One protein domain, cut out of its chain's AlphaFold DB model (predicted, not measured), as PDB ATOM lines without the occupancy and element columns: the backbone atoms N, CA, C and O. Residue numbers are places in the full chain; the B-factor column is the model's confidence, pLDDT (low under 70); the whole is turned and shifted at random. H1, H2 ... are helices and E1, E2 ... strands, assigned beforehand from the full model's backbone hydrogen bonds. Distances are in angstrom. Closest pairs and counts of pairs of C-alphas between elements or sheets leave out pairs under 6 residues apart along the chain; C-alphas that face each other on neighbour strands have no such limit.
ATOM      1  N   LYS A 631      16.359  -0.367  -6.669       90.12
ATOM      2  CA  LYS A 631      15.879  -1.746  -6.818       90.12
ATOM      3  C   LYS A 631      15.344  -1.919  -8.240       90.12
ATOM      4  O   LYS A 631      14.408  -1.225  -8.634       90.12
ATOM      5  N   LYS A 632      15.919  -2.855  -9.005       88.25
ATOM      6  CA  LYS A 632      15.319  -3.310 -10.270       88.25
ATOM      7  C   LYS A 632      13.912  -3.832  -9.964       88.25
ATOM      8  O   LYS A 632      13.741  -4.594  -9.016       88.25
ATOM      9  N   THR A 633      12.918  -3.430 -10.753       86.69
ATOM     10  CA  THR A 633      11.560  -3.971 -10.620       86.69
ATOM     11  C   THR A 633      11.554  -5.408 -11.119       86.69
ATOM     12  O   THR A 633      11.852  -5.630 -12.296       86.69
ATOM     13  N   SER A 634      11.232  -6.368 -10.256       87.31
ATOM     14  CA  SER A 634      11.020  -7.748 -10.685       87.31
ATOM     15  C   SER A 634       9.686  -7.873 -11.431       87.31
ATOM     16  O   SER A 634       8.817  -7.000 -11.346       87.31
ATOM     17  N   LYS A 635       9.513  -8.983 -12.155       87.50
ATOM     18  CA  LYS A 635       8.165  -9.466 -12.466       87.50
ATOM     19  C   LYS A 635       7.501  -9.946 -11.166       87.50
ATOM     20  O   LYS A 635       8.158 -10.066 -10.127       87.50
ATOM     21  N   LEU A 636       6.191 -10.147 -11.224       87.81
ATOM     22  CA  LEU A 636       5.414 -10.760 -10.158       87.81
ATOM     23  C   LEU A 636       4.968 -12.131 -10.663       87.81
ATOM     24  O   LEU A 636       4.137 -12.202 -11.565       87.81
ATOM     25  N   ASP A 637       5.546 -13.197 -10.115       85.50
ATOM     26  CA  ASP A 637       5.390 -14.541 -10.684       85.50
ATOM     27  C   ASP A 637       4.070 -15.217 -10.274       85.50
ATOM     28  O   ASP A 637       3.610 -16.141 -10.942       85.50
ATOM     29  N   LYS A 638       3.438 -14.747  -9.185       87.81
ATOM     30  CA  LYS A 638       2.106 -15.167  -8.714       87.81
ATOM     31  C   LYS A 638       1.355 -13.968  -8.107       87.81
ATOM     32  O   LYS A 638       1.992 -13.162  -7.426       87.81
ATOM     33  N   PRO A 639       0.031 -13.827  -8.318       85.81
ATOM     34  CA  PRO A 639      -0.755 -12.774  -7.679       85.81
ATOM     35  C   PRO A 639      -0.817 -12.985  -6.152       85.81
ATOM     36  O   PRO A 639      -0.869 -14.134  -5.699       85.81
ATOM     37  N   PRO A 640      -0.816 -11.907  -5.347       92.38
ATOM     38  CA  PRO A 640      -0.740 -12.010  -3.894       92.38
ATOM     39  C   PRO A 640      -2.052 -12.501  -3.268       92.38
ATOM     40  O   PRO A 640      -3.146 -12.229  -3.774       92.38
ATOM     41  N   LYS A 641      -1.965 -13.190  -2.123       93.81
ATOM     42  CA  LYS A 641      -3.155 -13.736  -1.436       93.81
ATOM     43  C   LYS A 641      -4.077 -12.613  -0.940       93.81
ATOM     44  O   LYS A 641      -3.641 -11.662  -0.298       93.81
ATOM     45  N   ILE A 642      -5.385 -12.753  -1.161       94.06
ATOM     46  CA  ILE A 642      -6.352 -11.654  -0.975       94.06
ATOM     47  C   ILE A 642      -6.590 -11.196   0.476       94.06
ATOM     48  O   ILE A 642      -6.958 -10.043   0.701       94.06
ATOM     49  N   ILE A 643      -6.344 -12.069   1.454       94.69
ATOM     50  CA  ILE A 643      -6.346 -11.730   2.890       94.69
ATOM     51  C   ILE A 643      -4.948 -11.372   3.422       94.69
ATOM     52  O   ILE A 643      -4.836 -10.833   4.519       94.69
ATOM     53  N   ASP A 644      -3.888 -11.639   2.653       95.50
ATOM     54  CA  ASP A 644      -2.508 -11.323   3.023       95.50
ATOM     55  C   ASP A 644      -2.142  -9.925   2.509       95.50
ATOM     56  O   ASP A 644      -1.603  -9.720   1.417       95.50
ATOM     57  N   PHE A 645      -2.493  -8.924   3.312       95.69
ATOM     58  CA  PHE A 645      -2.227  -7.526   2.991       95.69
ATOM     59  C   PHE A 645      -0.731  -7.170   3.036       95.69
ATOM     60  O   PHE A 645      -0.326  -6.169   2.440       95.69
ATOM     61  N   GLU A 646       0.108  -7.990   3.676       93.12
ATOM     62  CA  GLU A 646       1.561  -7.805   3.698       93.12
ATOM     63  C   GLU A 646       2.226  -8.364   2.436       93.12
ATOM     64  O   GLU A 646       3.135  -7.739   1.891       93.12
ATOM     65  N   ASP A 647       1.756  -9.498   1.919       93.56
ATOM     66  CA  ASP A 647       2.113 -10.024   0.598       93.56
ATOM     67  C   ASP A 647       1.670  -9.077  -0.526       93.56
ATOM     68  O   ASP A 647       2.494  -8.656  -1.339       93.56
ATOM     69  N   GLN A 648       0.422  -8.592  -0.490       94.94
ATOM     70  CA  GLN A 648      -0.049  -7.535  -1.399       94.94
ATOM     71  C   GLN A 648       0.834  -6.278  -1.328       94.94
ATOM     72  O   GLN A 648       1.133  -5.657  -2.352       94.94
ATOM     73  N   GLN A 649       1.292  -5.895  -0.130       94.31
ATOM     74  CA  GLN A 649       2.149  -4.725   0.038       94.31
ATOM     75  C   GLN A 649       3.585  -4.973  -0.454       94.31
ATOM     76  O   GLN A 649       4.178  -4.050  -1.020       94.31
ATOM     77  N   ARG A 650       4.129  -6.188  -0.303       93.00
ATOM     78  CA  ARG A 650       5.428  -6.603  -0.867       93.00
ATOM     79  C   ARG A 650       5.383  -6.655  -2.395       93.00
ATOM     80  O   ARG A 650       6.228  -6.041  -3.043       93.00
ATOM     81  N   ALA A 651       4.357  -7.280  -2.970       94.50
ATOM     82  CA  ALA A 651       4.118  -7.317  -4.412       94.50
ATOM     83  C   ALA A 651       3.997  -5.902  -5.019       94.50
ATOM     84  O   ALA A 651       4.547  -5.625  -6.087       94.50
ATOM     85  N   LEU A 652       3.354  -4.963  -4.313       95.31
ATOM     86  CA  LEU A 652       3.222  -3.577  -4.774       95.31
ATOM     87  C   LEU A 652       4.577  -2.847  -4.792       95.31
ATOM     88  O   LEU A 652       4.828  -2.037  -5.685       95.31
ATOM     89  N   GLU A 653       5.471  -3.154  -3.847       93.06
ATOM     90  CA  GLU A 653       6.845  -2.631  -3.833       93.06
ATOM     91  C   GLU A 653       7.766  -3.301  -4.860       93.06
ATOM     92  O   GLU A 653       8.708  -2.662  -5.322       93.06
ATOM     93  N   ALA A 654       7.496  -4.542  -5.266       93.50
ATOM     94  CA  ALA A 654       8.214  -5.194  -6.363       93.50
ATOM     95  C   ALA A 654       7.922  -4.513  -7.717       93.50
ATOM     96  O   ALA A 654       8.841  -4.192  -8.477       93.50
ATOM     97  N   LEU A 655       6.643  -4.217  -7.983       94.25
ATOM     98  CA  LEU A 655       6.186  -3.535  -9.201       94.25
ATOM     99  C   LEU A 655       6.543  -2.039  -9.223       94.25
ATOM    100  O   LEU A 655       6.948  -1.501 -10.262       94.25
ATOM    101  N   VAL A 656       6.372  -1.358  -8.081       95.19
ATOM    102  CA  VAL A 656       6.570   0.091  -7.912       95.19
ATOM    103  C   VAL A 656       7.350   0.365  -6.607       95.19
ATOM    104  O   VAL A 656       6.747   0.699  -5.586       95.19
ATOM    105  N   PRO A 657       8.697   0.287  -6.606       93.19
ATOM    106  CA  PRO A 657       9.520   0.391  -5.389       93.19
ATOM    107  C   PRO A 657       9.339   1.675  -4.570       93.19
ATOM    108  O   PRO A 657       9.374   1.655  -3.336       93.19
ATOM    109  N   THR A 658       9.107   2.803  -5.244       92.31
ATOM    110  CA  THR A 658       8.815   4.111  -4.626       92.31
ATOM    111  C   THR A 658       7.386   4.223  -4.087       92.31
ATOM    112  O   THR A 658       7.061   5.209  -3.430       92.31
ATOM    113  N   ARG A 659       6.523   3.243  -4.394       95.44
ATOM    114  CA  ARG A 659       5.058   3.282  -4.290       95.44
ATOM    115  C   ARG A 659       4.394   4.461  -5.018       95.44
ATOM    116  O   ARG A 659       3.233   4.742  -4.752       95.44
ATOM    117  N   VAL A 660       5.070   5.165  -5.932       97.00
ATOM    118  CA  VAL A 660       4.489   6.323  -6.640       97.00
ATOM    119  C   VAL A 660       4.374   6.056  -8.139       97.00
ATOM    120  O   VAL A 660       5.314   5.605  -8.795       97.00
ATOM    121  N   VAL A 661       3.214   6.395  -8.697       97.75
ATOM    122  CA  VAL A 661       2.981   6.493 -10.145       97.75
ATOM    123  C   VAL A 661       2.455   7.882 -10.504       97.75
ATOM    124  O   VAL A 661       2.099   8.679  -9.637       97.75
ATOM    125  N   PHE A 662       2.391   8.181 -11.794       97.56
ATOM    126  CA  PHE A 662       1.697   9.341 -12.346       97.56
ATOM    127  C   PHE A 662       0.993   8.953 -13.650       97.56
ATOM    128  O   PHE A 662       1.243   7.883 -14.204       97.56
ATOM    129  N   ARG A 663       0.077   9.794 -14.134       96.69
ATOM    130  CA  ARG A 663      -0.594   9.587 -15.428       96.69
ATOM    131  C   ARG A 663       0.129  10.372 -16.512       96.69
ATOM    132  O   ARG A 663       0.539  11.499 -16.253       96.69
ATOM    133  N   ASP A 664       0.227   9.820 -17.716       92.31
ATOM    134  CA  ASP A 664       0.869  10.493 -18.856       92.31
ATOM    135  C   ASP A 664       0.210  11.849 -19.186       92.31
ATOM    136  O   ASP A 664       0.882  12.867 -19.324       92.31
ATOM    137  N   ASN A 665      -1.126  11.914 -19.151       93.25
ATOM    138  CA  ASN A 665      -1.868  13.165 -19.345       93.25
ATOM    139  C   ASN A 665      -1.738  14.173 -18.180       93.25
ATOM    140  O   ASN A 665      -2.132  15.341 -18.308       93.25
ATOM    141  N   ASP A 666      -1.170  13.772 -17.039       94.44
ATOM    142  CA  ASP A 666      -0.953  14.634 -15.880       94.44
ATOM    143  C   ASP A 666       0.361  14.321 -15.136       94.44
ATOM    144  O   ASP A 666       0.349  13.988 -13.945       94.44
ATOM    145  N   PRO A 667       1.524  14.478 -15.803       94.69
ATOM    146  CA  PRO A 667       2.780  13.853 -15.388       94.69
ATOM    147  C   PRO A 667       3.490  14.587 -14.243       94.69
ATOM    148  O   PRO A 667       4.662  14.351 -13.968       94.69
ATOM    149  N   LEU A 668       2.770  15.486 -13.568       96.06
ATOM    150  CA  LEU A 668       3.207  16.286 -12.424       96.06
ATOM    151  C   LEU A 668       2.342  16.025 -11.174       96.06
ATOM    152  O   LEU A 668       2.523  16.706 -10.168       96.06
ATOM    153  N   SER A 669       1.404  15.069 -11.220       95.50
ATOM    154  CA  SER A 669       0.611  14.619 -10.064       95.50
ATOM    155  C   SER A 669       1.165  13.307  -9.494       95.50
ATOM    156  O   SER A 669       0.989  12.269 -10.134       95.50
ATOM    157  N   PRO A 670       1.793  13.308  -8.301       97.12
ATOM    158  CA  PRO A 670       2.190  12.074  -7.633       97.12
ATOM    159  C   PRO A 670       0.957  11.340  -7.107       97.12
ATOM    160  O   PRO A 670       0.187  11.877  -6.311       97.12
ATOM    161  N   ILE A 671       0.796  10.096  -7.546       97.00
ATOM    162  CA  ILE A 671      -0.204   9.155  -7.059       97.00
ATOM    163  C   ILE A 671       0.531   8.138  -6.186       97.00
ATOM    164  O   ILE A 671       1.222   7.253  -6.686       97.00
ATOM    165  N   GLU A 672       0.399   8.295  -4.874       96.12
ATOM    166  CA  GLU A 672       0.982   7.405  -3.870       96.12
ATOM    167  C   GLU A 672       0.081   6.176  -3.692       96.12
ATOM    168  O   GLU A 672      -1.048   6.285  -3.218       96.12
ATOM    169  N   LEU A 673       0.568   5.019  -4.138       96.38
ATOM    170  CA  LEU A 673      -0.141   3.748  -4.136       96.38
ATOM    171  C   LEU A 673      -0.030   3.047  -2.781       96.38
ATOM    172  O   LEU A 673       1.019   3.006  -2.137       96.38
ATOM    173  N   SER A 674      -1.128   2.420  -2.382       95.50
ATOM    174  CA  SER A 674      -1.211   1.574  -1.200       95.50
ATOM    175  C   SER A 674      -2.217   0.453  -1.426       95.50
ATOM    176  O   SER A 674      -3.144   0.594  -2.225       95.50
ATOM    177  N   VAL A 675      -2.042  -0.650  -0.703       96.31
ATOM    178  CA  VAL A 675      -3.049  -1.713  -0.641       96.31
ATOM    179  C   VAL A 675      -4.331  -1.146  -0.022       96.31
ATOM    180  O   VAL A 675      -4.271  -0.432   0.989       96.31
ATOM    181  N   GLY A 676      -5.464  -1.416  -0.666       94.69
ATOM    182  CA  GLY A 676      -6.810  -1.037  -0.241       94.69
ATOM    183  C   GLY A 676      -7.629  -2.232   0.252       94.69
ATOM    184  O   GLY A 676      -7.147  -3.361   0.300       94.69
ATOM    185  N   VAL A 677      -8.890  -1.981   0.604       94.44
ATOM    186  CA  VAL A 677      -9.829  -3.050   0.979       94.44
ATOM    187  C   VAL A 677     -10.210  -3.837  -0.282       94.44
ATOM    188  O   VAL A 677     -10.576  -3.197  -1.270       94.44
ATOM    189  N   PRO A 678     -10.194  -5.184  -0.271       95.44
ATOM    190  CA  PRO A 678     -10.610  -5.977  -1.418       95.44
ATOM    191  C   PRO A 678     -12.044  -5.672  -1.851       95.44
ATOM    192  O   PRO A 678     -12.929  -5.379  -1.036       95.44
ATOM    193  N   TRP A 679     -12.276  -5.769  -3.152       95.56
ATOM    194  CA  TRP A 679     -13.599  -5.644  -3.740       95.56
ATOM    195  C   TRP A 679     -14.288  -7.001  -3.850       95.56
ATOM    196  O   TRP A 679     -13.649  -8.000  -4.157       95.56
ATOM    197  N   VAL A 680     -15.605  -7.001  -3.659       95.81
ATOM    198  CA  VAL A 680     -16.511  -7.974  -4.272       95.81
ATOM    199  C   VAL A 680     -16.808  -7.451  -5.677       95.81
ATOM    200  O   VAL A 680     -17.414  -6.387  -5.815       95.81
ATOM    201  N   GLU A 681     -16.346  -8.159  -6.699       96.00
ATOM    202  CA  GLU A 681     -16.705  -7.959  -8.100       96.00
ATOM    203  C   GLU A 681     -17.828  -8.937  -8.465       96.00
ATOM    204  O   GLU A 681     -17.691 -10.147  -8.291       96.00
ATOM    205  N   LEU A 682     -18.960  -8.408  -8.919       94.56
ATOM    206  CA  LEU A 682     -20.116  -9.190  -9.359       94.56
ATOM    207  C   LEU A 682     -19.940  -9.646 -10.816       94.56
ATOM    208  O   LEU A 682     -19.128  -9.085 -11.549       94.56
ATOM    209  N   GLU A 683     -20.733 -10.626 -11.258       91.94
ATOM    210  CA  GLU A 683     -20.694 -11.141 -12.641       91.94
ATOM    211  C   GLU A 683     -20.942 -10.048 -13.701       91.94
ATOM    212  O   GLU A 683     -20.404 -10.116 -14.803       91.94
ATOM    213  N   ASP A 684     -21.690  -8.993 -13.354       90.44
ATOM    214  CA  ASP A 684     -21.934  -7.820 -14.206       90.44
ATOM    215  C   ASP A 684     -20.818  -6.749 -14.171       90.44
ATOM    216  O   ASP A 684     -20.960  -5.670 -14.755       90.44
ATOM    217  N   GLY A 685     -19.707  -7.022 -13.479       91.38
ATOM    218  CA  GLY A 685     -18.559  -6.126 -13.342       91.38
ATOM    219  C   GLY A 685     -18.739  -4.984 -12.334       91.38
ATOM    220  O   GLY A 685     -17.838  -4.152 -12.190       91.38
ATOM    221  N   ARG A 686     -19.864  -4.898 -11.603       92.75
ATOM    222  CA  ARG A 686     -19.989  -3.950 -10.480       92.75
ATOM    223  C   ARG A 686     -19.067  -4.362  -9.332       92.75
ATOM    224  O   ARG A 686     -18.979  -5.533  -8.977       92.75
ATOM    225  N   ARG A 687     -18.416  -3.374  -8.706       95.06
ATOM    226  CA  ARG A 687     -17.447  -3.572  -7.615       95.06
ATOM    227  C   ARG A 687     -17.891  -2.873  -6.331       95.06
ATOM    228  O   ARG A 687     -18.115  -1.664  -6.331       95.06
ATOM    229  N   GLN A 688     -17.963  -3.613  -5.226       93.69
ATOM    230  CA  GLN A 688     -18.335  -3.112  -3.896       93.69
ATOM    231  C   GLN A 688     -17.243  -3.434  -2.868       93.69
ATOM    232  O   GLN A 688     -16.624  -4.490  -2.920       93.69
ATOM    233  N   SER A 689     -16.965  -2.527  -1.926       93.69
ATOM    234  CA  SER A 689     -15.944  -2.766  -0.891       93.69
ATOM    235  C   SER A 689     -16.381  -3.878   0.064       93.69
ATOM    236  O   SER A 689     -17.476  -3.802   0.623       93.69
ATOM    237  N   ALA A 690     -15.511  -4.852   0.347       93.12
ATOM    238  CA  ALA A 690     -15.805  -5.905   1.322       93.12
ATOM    239  C   ALA A 690     -16.189  -5.332   2.705       93.12
ATOM    240  O   ALA A 690     -17.081  -5.853   3.374       93.12
ATOM    241  N   THR A 691     -15.608  -4.195   3.119       90.06
ATOM    242  CA  THR A 691     -15.984  -3.499   4.368       90.06
ATOM    243  C   THR A 691     -17.405  -2.921   4.352       90.06
ATOM    244  O   THR A 691     -18.075  -2.926   5.390       90.06
ATOM    245  N   THR A 692     -17.900  -2.464   3.196       91.56
ATOM    246  CA  THR A 692     -19.269  -1.940   3.040       91.56
ATOM    247  C   THR A 692     -20.278  -3.008   2.624       91.56
ATOM    248  O   THR A 692     -21.467  -2.710   2.557       91.56
ATOM    249  N   TRP A 693     -19.850  -4.256   2.409       92.38
ATOM    250  CA  TRP A 693     -20.758  -5.387   2.223       92.38
ATOM    251  C   TRP A 693     -21.649  -5.595   3.462       92.38
ATOM    252  O   TRP A 693     -21.201  -5.414   4.609       92.38
ATOM    253  N   ARG A 694     -22.920  -5.937   3.210       91.12
ATOM    254  CA  ARG A 694     -24.000  -6.076   4.208       91.12
ATOM    255  C   ARG A 694     -24.853  -7.335   4.037       91.12
ATOM    256  O   ARG A 694     -25.404  -7.795   5.027       91.12
ATOM    257  N   GLU A 695     -24.954  -7.885   2.830       89.81
ATOM    258  CA  GLU A 695     -25.738  -9.095   2.563       89.81
ATOM    259  C   GLU A 695     -25.088 -10.324   3.219       89.81
ATOM    260  O   GLU A 695     -23.861 -10.416   3.289       89.81
ATOM    261  N   SER A 696     -25.901 -11.268   3.704       88.19
ATOM    262  CA  SER A 696     -25.455 -12.453   4.462       88.19
ATOM    263  C   SER A 696     -24.814 -13.552   3.606       88.19
ATOM    264  O   SER A 696     -24.141 -14.437   4.131       88.19
ATOM    265  N   LYS A 697     -24.985 -13.489   2.282       90.88
ATOM    266  CA  LYS A 697     -24.332 -14.355   1.291       90.88
ATOM    267  C   LYS A 697     -23.615 -13.484   0.254       90.88
ATOM    268  O   LYS A 697     -23.916 -12.299   0.123       90.88
ATOM    269  N   LEU A 698     -22.650 -14.065  -0.453       92.38
ATOM    270  CA  LEU A 698     -22.143 -13.502  -1.706       92.38
ATOM    271  C   LEU A 698     -22.985 -14.071  -2.863       92.38
ATOM    272  O   LEU A 698     -23.366 -15.245  -2.785       92.38
ATOM    273  N   PRO A 699     -23.285 -13.293  -3.918       91.94
ATOM    274  CA  PRO A 699     -23.917 -13.821  -5.124       91.94
ATOM    275  C   PRO A 699     -23.079 -14.937  -5.762       91.94
ATOM    276  O   PRO A 699     -21.853 -14.957  -5.628       91.94
ATOM    277  N   LYS A 700     -23.730 -15.859  -6.484       92.44
ATOM    278  CA  LYS A 700     -23.012 -16.842  -7.312       92.44
ATOM    279  C   LYS A 700     -22.123 -16.099  -8.325       92.44
ATOM    280  O   LYS A 700     -22.442 -14.985  -8.727       92.44
ATOM    281  N   GLY A 701     -20.957 -16.675  -8.621       90.19
ATOM    282  CA  GLY A 701     -19.948 -16.093  -9.515       90.19
ATOM    283  C   GLY A 701     -19.233 -14.826  -9.025       90.19
ATOM    284  O   GLY A 701     -18.256 -14.422  -9.656       90.19
ATOM    285  N   ALA A 702     -19.640 -14.220  -7.900       93.25
ATOM    286  CA  ALA A 702     -18.970 -13.042  -7.357       93.25
ATOM    287  C   ALA A 702     -17.524 -13.360  -6.932       93.25
ATOM    288  O   ALA A 702     -17.272 -14.278  -6.147       93.25
ATOM    289  N   LYS A 703     -16.566 -12.578  -7.434       95.44
ATOM    290  CA  LYS A 703     -15.129 -12.752  -7.196       95.44
ATOM    291  C   LYS A 703     -14.636 -11.731  -6.182       95.44
ATOM    292  O   LYS A 703     -15.004 -10.562  -6.225       95.44
ATOM    293  N   LEU A 704     -13.764 -12.161  -5.278       94.81
ATOM    294  CA  LEU A 704     -13.027 -11.247  -4.412       94.81
ATOM    295  C   LEU A 704     -11.742 -10.824  -5.140       94.81
ATOM    296  O   LEU A 704     -11.000 -11.681  -5.615       94.81
ATOM    297  N   VAL A 705     -11.476  -9.516  -5.224       94.88
ATOM    298  CA  VAL A 705     -10.364  -8.939  -6.004       94.88
ATOM    299  C   VAL A 705      -9.526  -7.964  -5.153       94.88
ATOM    300  O   VAL A 705     -10.105  -7.066  -4.532       94.88
ATOM    301  N   PRO A 706      -8.177  -8.071  -5.106       95.00
ATOM    302  CA  PRO A 706      -7.331  -7.143  -4.343       95.00
ATOM    303  C   PRO A 706      -7.356  -5.726  -4.939       95.00
ATOM    304  O   PRO A 706      -7.216  -5.565  -6.151       95.00
ATOM    305  N   GLN A 707      -7.496  -4.692  -4.102       94.56
ATOM    306  CA  GLN A 707      -7.628  -3.294  -4.542       94.56
ATOM    307  C   GLN A 707      -6.331  -2.493  -4.348       94.56
ATOM    308  O   GLN A 707      -5.717  -2.538  -3.281       94.56
ATOM    309  N   ILE A 708      -5.989  -1.641  -5.322       96.44
ATOM    310  CA  ILE A 708      -4.996  -0.570  -5.154       96.44
ATOM    311  C   ILE A 708      -5.668   0.800  -4.969       96.44
ATOM    312  O   ILE A 708      -6.392   1.305  -5.833       96.44
ATOM    313  N   PHE A 709      -5.369   1.447  -3.843       93.19
ATOM    314  CA  PHE A 709      -5.818   2.792  -3.479       93.19
ATOM    315  C   PHE A 709      -4.701   3.827  -3.739       93.19
ATOM    316  O   PHE A 709      -3.536   3.508  -3.492       93.19
ATOM    317  N   PRO A 710      -4.990   5.067  -4.201       95.25
ATOM    318  CA  PRO A 710      -6.303   5.685  -4.431       95.25
ATOM    319  C   PRO A 710      -6.867   5.502  -5.847       95.25
ATOM    320  O   PRO A 710      -7.937   6.024  -6.142       95.25
ATOM    321  N   ILE A 711      -6.154   4.815  -6.745       94.19
ATOM    322  CA  ILE A 711      -6.530   4.733  -8.168       94.19
ATOM    323  C   ILE A 711      -7.736   3.845  -8.466       94.19
ATOM    324  O   ILE A 711      -8.269   3.972  -9.565       94.19
ATOM    325  N   GLN A 712      -8.167   3.012  -7.511       93.00
ATOM    326  CA  GLN A 712      -9.341   2.144  -7.630       93.00
ATOM    327  C   GLN A 712      -9.248   1.261  -8.885       93.00
ATOM    328  O   GLN A 712     -10.028   1.381  -9.826       93.00
ATOM    329  N   VAL A 713      -8.247   0.382  -8.873       95.19
ATOM    330  CA  VAL A 713      -8.042  -0.699  -9.848       95.19
ATOM    331  C   VAL A 713      -7.663  -1.981  -9.105       95.19
ATOM    332  O   VAL A 713      -7.231  -1.909  -7.946       95.19
ATOM    333  N   SER A 714      -7.811  -3.133  -9.755       94.19
ATOM    334  CA  SER A 714      -7.273  -4.398  -9.248       94.19
ATOM    335  C   SER A 714      -5.741  -4.447  -9.320       94.19
ATOM    336  O   SER A 714      -5.094  -3.597  -9.941       94.19
ATOM    337  N   PHE A 715      -5.146  -5.460  -8.691       92.69
ATOM    338  CA  PHE A 715      -3.709  -5.720  -8.803       92.69
ATOM    339  C   PHE A 715      -3.286  -5.981 -10.260       92.69
ATOM    340  O   PHE A 715      -2.329  -5.383 -10.752       92.69
ATOM    341  N   ASP A 716      -4.050  -6.811 -10.969       92.38
ATOM    342  CA  ASP A 716      -3.768  -7.216 -12.350       92.38
ATOM    343  C   ASP A 716      -4.036  -6.079 -13.346       92.38
ATOM    344  O   ASP A 716      -3.272  -5.878 -14.288       92.38
ATOM    345  N   GLU A 717      -5.060  -5.253 -13.094       94.81
ATOM    346  CA  GLU A 717      -5.295  -4.010 -13.835       94.81
ATOM    347  C   GLU A 717      -4.139  -3.021 -13.659       94.81
ATOM    348  O   GLU A 717      -3.729  -2.389 -14.634       94.81
ATOM    349  N   LEU A 718      -3.579  -2.885 -12.448       95.56
ATOM    350  CA  LEU A 718      -2.384  -2.064 -12.249       95.56
ATOM    351  C   LEU A 718      -1.214  -2.604 -13.079       95.56
ATOM    352  O   LEU A 718      -0.573  -1.807 -13.758       95.56
ATOM    353  N   VAL A 719      -0.954  -3.916 -13.058       94.75
ATOM    354  CA  VAL A 719       0.114  -4.550 -13.856       94.75
ATOM    355  C   VAL A 719      -0.097  -4.311 -15.355       94.75
ATOM    356  O   VAL A 719       0.828  -3.871 -16.038       94.75
ATOM    357  N   ALA A 720      -1.310  -4.533 -15.864       95.06
ATOM    358  CA  ALA A 720      -1.638  -4.395 -17.281       95.06
ATOM    359  C   ALA A 720      -1.578  -2.942 -17.793       95.06
ATOM    360  O   ALA A 720      -1.287  -2.722 -18.973       95.06
ATOM    361  N   GLU A 721      -1.836  -1.956 -16.928       96.00
ATOM    362  CA  GLU A 721      -1.838  -0.520 -17.241       96.00
ATOM    363  C   GLU A 721      -0.505   0.192 -16.914       96.00
ATOM    364  O   GLU A 721      -0.318   1.363 -17.279       96.00
ATOM    365  N   LEU A 722       0.431  -0.487 -16.239       95.81
ATOM    366  CA  LEU A 722       1.744   0.050 -15.872       95.81
ATOM    367  C   LEU A 722       2.597   0.278 -17.127       95.81
ATOM    368  O   LEU A 722       2.729  -0.589 -17.984       95.81
ATOM    369  N   GLY A 723       3.165   1.475 -17.261       94.06
ATOM    370  CA  GLY A 723       3.866   1.907 -18.475       94.06
ATOM    371  C   GLY A 723       2.954   2.379 -19.618       94.06
ATOM    372  O   GLY A 723       3.457   3.033 -20.522       94.06
ATOM    373  N   LYS A 724       1.635   2.124 -19.563       95.50
ATOM    374  CA  LYS A 724       0.651   2.616 -20.550       95.50
ATOM    375  C   LYS A 724      -0.079   3.865 -20.046       95.50
ATOM    376  O   LYS A 724       0.064   4.950 -20.594       95.50
ATOM    377  N   LYS A 725      -0.853   3.708 -18.968       96.00
ATOM    378  CA  LYS A 725      -1.676   4.752 -18.327       96.00
ATOM    379  C   LYS A 725      -1.055   5.248 -17.025       96.00
ATOM    380  O   LYS A 725      -1.226   6.414 -16.669       96.00
ATOM    381  N   TYR A 726      -0.338   4.365 -16.328       97.31
ATOM    382  CA  TYR A 726       0.370   4.661 -15.086       97.31
ATOM    383  C   TYR A 726       1.879   4.553 -15.305       97.31
ATOM    384  O   TYR A 726       2.439   3.462 -15.380       97.31
ATOM    385  N   LEU A 727       2.553   5.696 -15.407       96.50
ATOM    386  CA  LEU A 727       4.008   5.769 -15.490       96.50
ATOM    387  C   LEU A 727       4.601   5.656 -14.081       96.50
ATOM    388  O   LEU A 727       4.149   6.317 -13.143       96.50
ATOM    389  N   ARG A 728       5.613   4.799 -13.921       96.00
ATOM    390  CA  ARG A 728       6.309   4.600 -12.642       96.00
ATOM    391  C   ARG A 728       7.144   5.830 -12.301       96.00
ATOM    392  O   ARG A 728       7.928   6.293 -13.135       96.00
ATOM    393  N   TYR A 729       7.035   6.313 -11.064       96.56
ATOM    394  CA  TYR A 729       8.026   7.234 -10.528       96.56
ATOM    395  C   TYR A 729       9.263   6.440 -10.098       96.56
ATOM    396  O   TYR A 729       9.247   5.758  -9.074       96.56
ATOM    397  N   GLY A 730      10.326   6.507 -10.895       92.81
ATOM    398  CA  GLY A 730      11.605   5.846 -10.623       92.81
ATOM    399  C   GLY A 730      12.606   6.725  -9.870       92.81
ATOM    400  O   GLY A 730      13.768   6.356  -9.757       92.81
ATOM    401  N   GLY A 731      12.198   7.915  -9.421       92.25
ATOM    402  CA  GLY A 731      13.125   8.912  -8.899       92.25
ATOM    403  C   GLY A 731      13.453   8.795  -7.396       92.25
ATOM    404  O   GLY A 731      12.783   8.089  -6.644       92.25
ATOM    405  N   PRO A 732      14.484   9.530  -6.942       94.44
ATOM    406  CA  PRO A 732      15.088   9.414  -5.609       94.44
ATOM    407  C   PRO A 732      14.408  10.240  -4.493       94.44
ATOM    408  O   PRO A 732      15.065  10.572  -3.503       94.44
ATOM    409  N   ILE A 733      13.147  10.657  -4.653       96.06
ATOM    410  CA  ILE A 733      12.467  11.607  -3.748       96.06
ATOM    411  C   ILE A 733      11.268  10.935  -3.066       96.06
ATOM    412  O   ILE A 733      10.507  10.211  -3.707       96.06
ATOM    413  N   SER A 734      11.080  11.176  -1.766       95.31
ATOM    414  CA  SER A 734       9.970  10.592  -1.003       95.31
ATOM    415  C   SER A 734       8.602  11.135  -1.452       95.31
ATOM    416  O   SER A 734       8.518  12.277  -1.923       95.31
ATOM    417  N   PRO A 735       7.500  10.381  -1.260       94.25
ATOM    418  CA  PRO A 735       6.163  10.835  -1.641       94.25
ATOM    419  C   PRO A 735       5.758  12.163  -0.982       94.25
ATOM    420  O   PRO A 735       5.110  12.996  -1.613       94.25
ATOM    421  N   GLU A 736       6.184  12.416   0.260       93.19
ATOM    422  CA  GLU A 736       5.904  13.686   0.937       93.19
ATOM    423  C   GLU A 736       6.697  14.855   0.333       93.19
ATOM    424  O   GLU A 736       6.123  15.915   0.062       93.19
ATOM    425  N   THR A 737       7.995  14.679   0.067       95.31
ATOM    426  CA  THR A 737       8.825  15.731  -0.542       95.31
ATOM    427  C   THR A 737       8.412  15.995  -1.996       95.31
ATOM    428  O   THR A 737       8.389  17.156  -2.412       95.31
ATOM    429  N   LEU A 738       7.962  14.971  -2.739       95.88
ATOM    430  CA  LEU A 738       7.273  15.140  -4.025       95.88
ATOM    431  C   LEU A 738       5.999  15.976  -3.879       95.88
ATOM    432  O   LEU A 738       5.863  16.986  -4.565       95.88
ATOM    433  N   ARG A 739       5.088  15.616  -2.960       94.69
ATOM    434  CA  ARG A 739       3.851  16.379  -2.703       94.69
ATOM    435  C   ARG A 739       4.153  17.846  -2.351       94.69
ATOM    436  O   ARG A 739       3.467  18.743  -2.844       94.69
ATOM    437  N   LYS A 740       5.213  18.108  -1.574       94.19
ATOM    438  CA  LYS A 740       5.700  19.460  -1.234       94.19
ATOM    439  C   LYS A 740       6.242  20.222  -2.464       94.19
ATOM    440  O   LYS A 740       5.877  21.381  -2.647       94.19
ATOM    441  N   LEU A 741       7.021  19.588  -3.351       94.75
ATOM    442  CA  LEU A 741       7.482  20.191  -4.618       94.75
ATOM    443  C   LEU A 741       6.325  20.463  -5.598       94.75
ATOM    444  O   LEU A 741       6.205  21.570  -6.121       94.75
ATOM    445  N   THR A 742       5.434  19.488  -5.806       95.00
ATOM    446  CA  THR A 742       4.253  19.613  -6.678       95.00
ATOM    447  C   THR A 742       3.325  20.739  -6.221       95.00
ATOM    448  O   THR A 742       2.791  21.476  -7.052       95.00
ATOM    449  N   LYS A 743       3.153  20.923  -4.904       94.31
ATOM    450  CA  LYS A 743       2.397  22.053  -4.349       94.31
ATOM    451  C   LYS A 743       2.979  23.395  -4.810       94.31
ATOM    452  O   LYS A 743       2.233  24.211  -5.345       94.31
ATOM    453  N   LEU A 744       4.296  23.588  -4.701       90.44
ATOM    454  CA  LEU A 744       4.953  24.817  -5.163       90.44
ATOM    455  C   LEU A 744       4.863  25.009  -6.691       90.44
ATOM    456  O   LEU A 744       4.691  26.138  -7.140       90.44
ATOM    457  N   VAL A 745       4.906  23.937  -7.496       92.12
ATOM    458  CA  VAL A 745       4.666  24.006  -8.959       92.12
ATOM    459  C   VAL A 745       3.273  24.564  -9.282       92.12
ATOM    460  O   VAL A 745       3.120  25.342 -10.230       92.12
ATOM    461  N   ASN A 746       2.260  24.189  -8.495       89.88
ATOM    462  CA  ASN A 746       0.896  24.690  -8.653       89.88
ATOM    463  C   ASN A 746       0.759  26.141  -8.162       89.88
ATOM    464  O   ASN A 746       0.187  26.966  -8.870       89.88
ATOM    465  N   GLU A 747       1.321  26.471  -6.994       83.25
ATOM    466  CA  GLU A 747       1.291  27.827  -6.419       83.25
ATOM    467  C   GLU A 747       2.029  28.848  -7.303       83.25
ATOM    468  O   GLU A 747       1.523  29.947  -7.532       83.25
ATOM    469  N   ALA A 748       3.161  28.459  -7.898       76.81
ATOM    470  CA  ALA A 748       3.894  29.255  -8.885       76.81
ATOM    471  C   ALA A 748       3.227  29.300 -10.279       76.81
ATOM    472  O   ALA A 748       3.736  29.965 -11.179       76.81
ATOM    473  N   ARG A 749       2.104  28.588 -10.481       89.44
ATOM    474  CA  ARG A 749       1.378  28.444 -11.760       89.44
ATOM    475  C   ARG A 749       2.224  27.886 -12.919       89.44
ATOM    476  O   ARG A 749       1.866  28.051 -14.081       89.44
ATOM    477  N   LEU A 750       3.315  27.177 -12.620       86.62
ATOM    478  CA  LEU A 750       4.277  26.676 -13.613       86.62
ATOM    479  C   LEU A 750       3.824  25.403 -14.339       86.62
ATOM    480  O   LEU A 750       4.367  25.067 -15.392       86.62
ATOM    481  N   ARG A 751       2.804  24.714 -13.813       91.38
ATOM    482  CA  ARG A 751       2.270  23.448 -14.347       91.38
ATOM    483  C   ARG A 751       2.046  23.437 -15.878       91.38
ATOM    484  O   ARG A 751       2.452  22.448 -16.486       91.38
ATOM    485  N   PRO A 752       1.477  24.471 -16.538       89.19
ATOM    486  CA  PRO A 752       1.282  24.456 -17.994       89.19
ATOM    487  C   PRO A 752       2.596  24.569 -18.778       89.19
ATOM    488  O   PRO A 752       2.767  23.888 -19.785       89.19
ATOM    489  N   ALA A 753       3.542  25.389 -18.304       83.25
ATOM    490  CA  ALA A 753       4.849  25.560 -18.941       83.25
ATOM    491  C   ALA A 753       5.696  24.284 -18.828       83.25
ATOM    492  O   ALA A 753       6.281  23.843 -19.816       83.25
ATOM    493  N   LEU A 754       5.688  23.646 -17.653       89.19
ATOM    494  CA  LEU A 754       6.367  22.369 -17.422       89.19
ATOM    495  C   LEU A 754       5.741  21.231 -18.248       89.19
ATOM    496  O   LEU A 754       6.481  20.485 -18.882       89.19
ATOM    497  N   LYS A 755       4.401  21.150 -18.352       91.12
ATOM    498  CA  LYS A 755       3.740  20.209 -19.282       91.12
ATOM    499  C   LYS A 755       4.123  20.465 -20.746       91.12
ATOM    500  O   LYS A 755       4.415  19.507 -21.453       91.12
ATOM    501  N   LYS A 756       4.169  21.726 -21.205       89.00
ATOM    502  CA  LYS A 756       4.607  22.061 -22.580       89.00
ATOM    503  C   LYS A 756       6.052  21.615 -22.842       89.00
ATOM    504  O   LYS A 756       6.353  21.152 -23.937       89.00
ATOM    505  N   ALA A 757       6.918  21.709 -21.836       85.31
ATOM    506  CA  ALA A 757       8.301  21.236 -21.878       85.31
ATOM    507  C   ALA A 757       8.463  19.721 -21.612       85.31
ATOM    508  O   ALA A 757       9.582  19.262 -21.415       85.31
ATOM    509  N   LYS A 758       7.363  18.946 -21.586       93.12
ATOM    510  CA  LYS A 758       7.325  17.499 -21.286       93.12
ATOM    511  C   LYS A 758       7.950  17.095 -19.935       93.12
ATOM    512  O   LYS A 758       8.263  15.927 -19.740       93.12
ATOM    513  N   VAL A 759       8.092  18.026 -18.988       93.44
ATOM    514  CA  VAL A 759       8.679  17.755 -17.666       93.44
ATOM    515  C   VAL A 759       7.734  16.877 -16.845       93.44
ATOM    516  O   VAL A 759       6.560  17.211 -16.654       93.44
ATOM    517  N   THR A 760       8.265  15.771 -16.331       96.19
ATOM    518  CA  THR A 760       7.547  14.760 -15.544       96.19
ATOM    519  C   THR A 760       7.991  14.759 -14.075       96.19
ATOM    520  O   THR A 760       8.922  15.464 -13.688       96.19
ATOM    521  N   LEU A 761       7.380  13.923 -13.227       96.25
ATOM    522  CA  LEU A 761       7.922  13.654 -11.888       96.25
ATOM    523  C   LEU A 761       9.319  13.027 -11.944       96.25
ATOM    524  O   LEU A 761      10.153  13.366 -11.109       96.25
ATOM    525  N   ASN A 762       9.604  12.164 -12.928       95.62
ATOM    526  CA  ASN A 762      10.925  11.541 -13.094       95.62
ATOM    527  C   ASN A 762      12.031  12.566 -13.405       95.62
ATOM    528  O   ASN A 762      13.214  12.246 -13.286       95.62
ATOM    529  N   ASP A 763      11.660  13.806 -13.730       94.69
ATOM    530  CA  ASP A 763      12.589  14.915 -13.908       94.69
ATOM    531  C   ASP A 763      12.930  15.662 -12.619       94.69
ATOM    532  O   ASP A 763      13.895  16.423 -12.595       94.69
ATOM    533  N   TYR A 764      12.203  15.432 -11.523       95.31
ATOM    534  CA  TYR A 764      12.489  16.068 -10.239       95.31
ATOM    535  C   TYR A 764      13.841  15.553  -9.721       95.31
ATOM    536  O   TYR A 764      14.079  14.345  -9.632       95.31
ATOM    537  N   ARG A 765      14.751  16.473  -9.387       94.50
ATOM    538  CA  ARG A 765      16.146  16.164  -9.050       94.50
ATOM    539  C   ARG A 765      16.416  16.332  -7.554       94.50
ATOM    540  O   ARG A 765      15.777  17.125  -6.859       94.50
ATOM    541  N   THR A 766      17.414  15.593  -7.076       95.06
ATOM    542  CA  THR A 766      18.011  15.762  -5.748       95.06
ATOM    543  C   THR A 766      19.535  15.733  -5.850       95.06
ATOM    544  O   THR A 766      20.093  15.145  -6.776       95.06
ATOM    545  N   SER A 767      20.220  16.376  -4.909       92.88
ATOM    546  CA  SER A 767      21.679  16.342  -4.773       92.88
ATOM    547  C   SER A 767      22.058  16.588  -3.322       92.88
ATOM    548  O   SER A 767      21.479  17.454  -2.674       92.88
ATOM    549  N   ILE A 768      23.103  15.926  -2.829       91.19
ATOM    550  CA  ILE A 768      23.751  16.320  -1.573       91.19
ATOM    551  C   ILE A 768      24.735  17.453  -1.888       91.19
ATOM    552  O   ILE A 768      25.563  17.332  -2.792       91.19
ATOM    553  N   VAL A 769      24.607  18.584  -1.191       89.31
ATOM    554  CA  VAL A 769      25.429  19.787  -1.384       89.31
ATOM    555  C   VAL A 769      25.768  20.380  -0.013       89.31
ATOM    556  O   VAL A 769      24.909  20.933   0.670       89.31
ATOM    557  N   GLY A 770      27.030  20.257   0.412       85.06
ATOM    558  CA  GLY A 770      27.484  20.732   1.729       85.06
ATOM    559  C   GLY A 770      26.823  19.995   2.902       85.06
ATOM    560  O   GLY A 770      26.300  20.639   3.811       85.06
ATOM    561  N   ASN A 771      26.809  18.658   2.838       85.31
ATOM    562  CA  ASN A 771      26.183  17.729   3.792       85.31
ATOM    563  C   ASN A 771      24.692  18.020   4.055       85.31
ATOM    564  O   ASN A 771      24.193  17.850   5.167       85.31
ATOM    565  N   LYS A 772      23.981  18.485   3.019       89.75
ATOM    566  CA  LYS A 772      22.524  18.655   3.003       89.75
ATOM    567  C   LYS A 772      21.967  18.215   1.661       89.75
ATOM    568  O   LYS A 772      22.423  18.704   0.629       89.75
ATOM    569  N   SER A 773      20.971  17.342   1.674       93.19
ATOM    570  CA  SER A 773      20.194  17.028   0.479       93.19
ATOM    571  C   SER A 773      19.324  18.223   0.094       93.19
ATOM    572  O   SER A 773      18.647  18.821   0.940       93.19
ATOM    573  N   VAL A 774      19.363  18.579  -1.185       95.38
ATOM    574  CA  VAL A 774      18.564  19.648  -1.780       95.38
ATOM    575  C   VAL A 774      17.766  19.113  -2.961       95.38
ATOM    576  O   VAL A 774      18.290  18.352  -3.768       95.38
ATOM    577  N   TYR A 775      16.500  19.512  -3.045       96.06
ATOM    578  CA  TYR A 775      15.488  18.935  -3.930       96.06
ATOM    579  C   TYR A 775      14.865  20.034  -4.794       96.06
ATOM    580  O   TYR A 775      14.543  21.109  -4.275       96.06
ATOM    581  N   TRP A 776      14.705  19.800  -6.098       95.56
ATOM    582  CA  TRP A 776      14.170  20.804  -7.023       95.56
ATOM    583  C   TRP A 776      13.490  20.202  -8.258       95.56
ATOM    584  O   TRP A 776      13.721  19.049  -8.624       95.56
ATOM    585  N   VAL A 777      12.664  21.013  -8.920       94.44
ATOM    586  CA  VAL A 777      12.099  20.722 -10.245       94.44
ATOM    587  C   VAL A 777      12.898  21.508 -11.290       94.44
ATOM    588  O   VAL A 777      13.060  22.725 -11.113       94.44
ATOM    589  N   PRO A 778      13.419  20.864 -12.351       89.56
ATOM    590  CA  PRO A 778      14.114  21.565 -13.419       89.56
ATOM    591  C   PRO A 778      13.151  22.434 -14.238       89.56
ATOM    592  O   PRO A 778      11.958  22.141 -14.344       89.56
ATOM    593  N   GLY A 779      13.673  23.516 -14.806       83.62
ATOM    594  CA  GLY A 779      12.971  24.328 -15.795       83.62
ATOM    595  C   GLY A 779      13.137  23.802 -17.225       83.62
ATOM    596  O   GLY A 779      13.985  22.942 -17.469       83.62
ATOM    597  N   PRO A 780      12.364  24.342 -18.190       74.75
ATOM    598  CA  PRO A 780      12.544  24.057 -19.619       74.75
ATOM    599  C   PRO A 780      13.932  24.444 -20.157       74.75
ATOM    600  O   PRO A 780      14.339  23.974 -21.211       74.75
ATOM    601  N   ASP A 781      14.637  25.316 -19.435       65.06
ATOM    602  CA  ASP A 781      15.994  25.808 -19.681       65.06
ATOM    603  C   ASP A 781      17.083  24.978 -18.966       65.06
ATOM    604  O   ASP A 781      18.242  25.380 -18.939       65.06
ATOM    605  N   GLY A 782      16.721  23.862 -18.318       71.38
ATOM    606  CA  GLY A 782      17.612  23.092 -17.438       71.38
ATOM    607  C   GLY A 782      17.881  23.750 -16.075       71.38
ATOM    608  O   GLY A 782      18.477  23.122 -15.197       71.38
ATOM    609  N   GLY A 783      17.404  24.982 -15.864       78.44
ATOM    610  CA  GLY A 783      17.547  25.740 -14.625       78.44
ATOM    611  C   GLY A 783      16.677  25.205 -13.484       78.44
ATOM    612  O   GLY A 783      16.129  24.106 -13.537       78.44
ATOM    613  N   ILE A 784      16.522  25.990 -12.415       85.81
ATOM    614  CA  ILE A 784      15.680  25.620 -11.267       85.81
ATOM    615  C   ILE A 784      14.343  26.359 -11.365       85.81
ATOM    616  O   ILE A 784      14.253  27.531 -11.005       85.81
ATOM    617  N   ALA A 785      13.296  25.663 -11.813       84.44
ATOM    618  CA  ALA A 785      11.943  26.216 -11.875       84.44
ATOM    619  C   ALA A 785      11.279  26.291 -10.491       84.44
ATOM    620  O   ALA A 785      10.608  27.273 -10.175       84.44
ATOM    621  N   VAL A 786      11.473  25.267  -9.651       88.25
ATOM    622  CA  VAL A 786      10.926  25.213  -8.284       88.25
ATOM    623  C   VAL A 786      11.953  24.636  -7.319       88.25
ATOM    624  O   VAL A 786      12.492  23.557  -7.549       88.25
ATOM    625  N   GLY A 787      12.177  25.336  -6.205       86.62
ATOM    626  CA  GLY A 787      13.196  25.009  -5.207       86.62
ATOM    627  C   GLY A 787      14.402  25.962  -5.283       86.62
ATOM    628  O   GLY A 787      14.263  27.077  -5.785       86.62
ATOM    629  N   PRO A 788      15.581  25.562  -4.774       92.81
ATOM    630  CA  PRO A 788      15.840  24.316  -4.054       92.81
ATOM    631  C   PRO A 788      15.222  24.294  -2.648       92.81
ATOM    632  O   PRO A 788      15.258  25.282  -1.906       92.81
ATOM    633  N   LEU A 789      14.696  23.131  -2.268       93.69
ATOM    634  CA  LEU A 789      14.160  22.835  -0.940       93.69
ATOM    635  C   LEU A 789      15.079  21.880  -0.172       93.69
ATOM    636  O   LEU A 789      15.845  21.126  -0.761       93.69
ATOM    637  N   THR A 790      14.957  21.882   1.149       94.81
ATOM    638  CA  THR A 790      15.370  20.772   2.029       94.81
ATOM    639  C   THR A 790      14.312  19.659   2.017       94.81
ATOM    640  O   THR A 790      13.194  19.897   1.558       94.81
ATOM    641  N   ALA A 791      14.612  18.467   2.550       91.75
ATOM    642  CA  ALA A 791      13.669  17.336   2.562       91.75
ATOM    643  C   ALA A 791      12.305  17.667   3.198       91.75
ATOM    644  O   ALA A 791      11.264  17.307   2.649       91.75
ATOM    645  N   SER A 792      12.286  18.442   4.293       90.50
ATOM    646  CA  SER A 792      11.043  18.907   4.934       90.50
ATOM    647  C   SER A 792      10.257  19.942   4.111       90.50
ATOM    648  O   SER A 792       9.184  20.365   4.531       90.50
ATOM    649  N   GLY A 793      10.742  20.345   2.932       90.31
ATOM    650  CA  GLY A 793      10.104  21.312   2.034       90.31
ATOM    651  C   GLY A 793      10.481  22.772   2.295       90.31
ATOM    652  O   GLY A 793       9.982  23.664   1.615       90.31
ATOM    653  N   ASN A 794      11.370  23.050   3.253       91.06
ATOM    654  CA  ASN A 794      11.792  24.417   3.560       91.06
ATOM    655  C   ASN A 794      12.821  24.930   2.527       91.06
ATOM    656  O   ASN A 794      13.795  24.212   2.273       91.06
ATOM    657  N   PRO A 795      12.683  26.158   1.980       89.81
ATOM    658  CA  PRO A 795      13.645  26.735   1.035       89.81
ATOM    659  C   PRO A 795      15.077  26.809   1.583       89.81
ATOM    660  O   PRO A 795      15.304  27.185   2.738       89.81
ATOM    661  N   VAL A 796      16.065  26.492   0.744       90.62
ATOM    662  CA  VAL A 796      17.481  26.459   1.143       90.62
ATOM    663  C   VAL A 796      18.039  27.878   1.290       90.62
ATOM    664  O   VAL A 796      18.389  28.534   0.316       90.62
ATOM    665  N   LYS A 797      18.185  28.356   2.531       88.25
ATOM    666  CA  LYS A 797      18.708  29.708   2.838       88.25
ATOM    667  C   LYS A 797      20.243  29.817   2.890       88.25
ATOM    668  O   LYS A 797      20.774  30.897   3.135       88.25
ATOM    669  N   SER A 798      20.981  28.716   2.720       86.94
ATOM    670  CA  SER A 798      22.446  28.714   2.853       86.94
ATOM    671  C   SER A 798      23.122  29.174   1.562       86.94
ATOM    672  O   SER A 798      23.150  28.424   0.588       86.94
ATOM    673  N   LYS A 799      23.719  30.376   1.567       82.00
ATOM    674  CA  LYS A 799      24.399  30.955   0.393       82.00
ATOM    675  C   LYS A 799      25.418  29.991  -0.239       82.00
ATOM    676  O   LYS A 799      25.318  29.746  -1.433       82.00
ATOM    677  N   LYS A 800      26.286  29.348   0.555       86.00
ATOM    678  CA  LYS A 800      27.261  28.354   0.049       86.00
ATOM    679  C   LYS A 800      26.607  27.171  -0.679       86.00
ATOM    680  O   LYS A 800      27.167  26.663  -1.643       86.00
ATOM    681  N   VAL A 801      25.439  26.723  -0.213       84.62
ATOM    682  CA  VAL A 801      24.700  25.604  -0.825       84.62
ATOM    683  C   VAL A 801      24.018  26.059  -2.113       84.62
ATOM    684  O   VAL A 801      24.048  25.329  -3.095       84.62
ATOM    685  N   LEU A 802      23.473  27.280  -2.146       82.88
ATOM    686  CA  LEU A 802      22.918  27.877  -3.364       82.88
ATOM    687  C   LEU A 802      23.996  28.126  -4.431       82.88
ATOM    688  O   LEU A 802      23.756  27.849  -5.598       82.88
ATOM    689  N   GLU A 803      25.184  28.598  -4.044       80.25
ATOM    690  CA  GLU A 803      26.323  28.807  -4.950       80.25
ATOM    691  C   GLU A 803      26.851  27.481  -5.517       80.25
ATOM    692  O   GLU A 803      27.048  27.358  -6.724       80.25
ATOM    693  N   ALA A 804      27.048  26.472  -4.662       82.56
ATOM    694  CA  ALA A 804      27.497  25.152  -5.095       82.56
ATOM    695  C   ALA A 804      26.439  24.416  -5.936       82.56
ATOM    696  O   ALA A 804      26.799  23.726  -6.889       82.56
ATOM    697  N   LEU A 805      25.144  24.597  -5.642       82.44
ATOM    698  CA  LEU A 805      24.075  24.064  -6.482       82.44
ATOM    699  C   LEU A 805      24.023  24.782  -7.832       82.44
ATOM    700  O   LEU A 805      24.042  24.096  -8.842       82.44
ATOM    701  N   ALA A 806      24.042  26.120  -7.874       78.00
ATOM    702  CA  ALA A 806      24.000  26.887  -9.124       78.00
ATOM    703  C   ALA A 806      25.153  26.521 -10.079       78.00
ATOM    704  O   ALA A 806      24.932  26.375 -11.281       78.00
ATOM    705  N   LYS A 807      26.360  26.288  -9.534       78.56
ATOM    706  CA  LYS A 807      27.502  25.735 -10.283       78.56
ATOM    707  C   LYS A 807      27.230  24.331 -10.837       78.56
ATOM    708  O   LYS A 807      27.647  24.037 -11.950       78.56
ATOM    709  N   ARG A 808      26.543  23.467 -10.079       74.69
ATOM    710  CA  ARG A 808      26.228  22.078 -10.465       74.69
ATOM    711  C   ARG A 808      25.035  21.965 -11.422       74.69
ATOM    712  O   ARG A 808      24.992  21.031 -12.210       74.69
ATOM    713  N   THR A 809      24.079  22.890 -11.360       69.50
ATOM    714  CA  THR A 809      22.881  22.927 -12.216       69.50
ATOM    715  C   THR A 809      23.036  23.837 -13.435       69.50
ATOM    716  O   THR A 809      22.039  24.082 -14.100       69.50
ATOM    717  N   GLN A 810      24.232  24.397 -13.678       61.88
ATOM    718  CA  GLN A 810      24.522  25.331 -14.781       61.88
ATOM    719  C   GLN A 810      23.423  26.406 -14.958       61.88
ATOM    720  O   GLN A 810      22.985  26.687 -16.065       61.88
ATOM    721  N   SER A 811      22.908  26.964 -13.851       55.12
ATOM    722  CA  SER A 811      21.567  27.578 -13.830       55.12
ATOM    723  C   SER A 811      21.504  28.995 -14.418       55.12
ATOM    724  O   SER A 811      21.415  29.984 -13.682       55.12
ATOM    725  N   GLY A 812      21.506  29.065 -15.740       62.91
ATOM    726  CA  GLY A 812      21.291  30.243 -16.570       62.91
ATOM    727  C   GLY A 812      21.502  29.845 -18.028       62.91
ATOM    728  O   GLY A 812      22.191  28.864 -18.299       62.91
TER     729      GLY A 812
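Overview. This is residues 631 to 812 of the 1221 residues of an uncharacterized protein of Plesiocystis pacifica SIR-1 (UniProt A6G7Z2). Three small three-stranded sheets follow one another along a loose rod: E4, E3 and E5 toward one end, E2, E1 and E7 in the middle, and E8, E9 and E10 toward the other end. H3 packs between the second and third sheets, H5 sits on the other face of the third sheet at the end of the rod, and E6 and H2, with H1 near H2, lie between the first two sheets. The printed part has 182 residues, with five named helices and ten named strands in the order H1, E1 to E6, H2, E7, H3, H4, E8 to E10, H5; each sheet is antiparallel. The class is mixed, helices and strands, though the named elements hold 89 of the 182 residues, under half. The whole is loose, with a radius of gyration of the C-alphas of 20.2 A and spans of 67 by 32 by 28 A.

Along the chain. After residues 631 to 644, which hold no named element, H1 is residues 645 to 655, 15.3 A long, and its first C-alpha is at (-2.227, -7.526, 2.991). E1 is residues 660 to 663 and E2 residues 666 to 672, 14.2 A long. E3 is residues 679 to 681, E4 687 to 689, E5 703 to 705 and E6 707 to 709. H2 is residues 715 to 721, 10.1 A long, and E7 is residues 726 to 728. H3, the longest helix, is residues 735 to 747, 18.3 A long, with C-alpha 735 at (6.163, 10.835, -1.641). H4 is residues 751 to 756, E8 765 to 768, E9 773 to 778, 15.8 A long, and E10 784 to 789. H5 is residues 799 to 808, 14.1 A long, and ends with C-alpha 808 at (26.228, 22.078, -10.465).

Arrangement. H1 and H2 are close but not clearly touching, the C-alphas of Leu 655 and Val 719 being closest at 7.7 A. They run the same way at a shallow tilt of 18 degrees. E1 and E2 are a hairpin at 147 degrees, with N 671 and O 661 2.8 A apart. E1 is the inner strand, and E7 is its other neighbour, with N 727 and O 662 2.8 A apart. E3 and E4 are a hairpin, with N 680 and O 688 2.8 A apart; E3 also pairs with E5, with N 681 and O 703 2.8 A apart. E5 runs on into E6 at 34 degrees, across a break of 1 residue. E6 pairs with no named strand, but residues 708 to 709 pair with residues 674 to 675, antiparallel. H3 is on the sheet E2, E1, E7 at a height of 8.6 A, over E2; the C-alphas of Glu 672 and Pro 735 are the closest of E2 and H3, at 6.6 A. H4 only grazes that sheet, with its residues 751 to 755. H3 is also on the sheet E8, E9, E10 at a height of 9.4 A, over E9 and E10; the C-alphas of Val 745 and Val 786 are the closest of H3 and E10, at 6.4 A. E8, E9 and E10 form a meander, each strand the antiparallel neighbour of the one before, with N 774 and O 767 2.8 A apart and N 775 and O 789 2.9 A apart. H5 is on the opposite face of this sheet from H3, at a height of 8.8 A. In H1, H2, H3, H4 and H5 every O i to N i+4 pair is within hydrogen-bond range.

Size, cuts and confidence. The two C-alphas farthest apart, those of Lys 700 and Lys 800, are 68.0 A apart. The printed part has no cut. The link from E4 to E5, residues 690 to 702, is long; its C-alphas lie 26 to 38 A from the mean of all C-alphas. The mean pLDDT of the printed part is 90.9, and residue 781 and residues 809 to 812 are under 70.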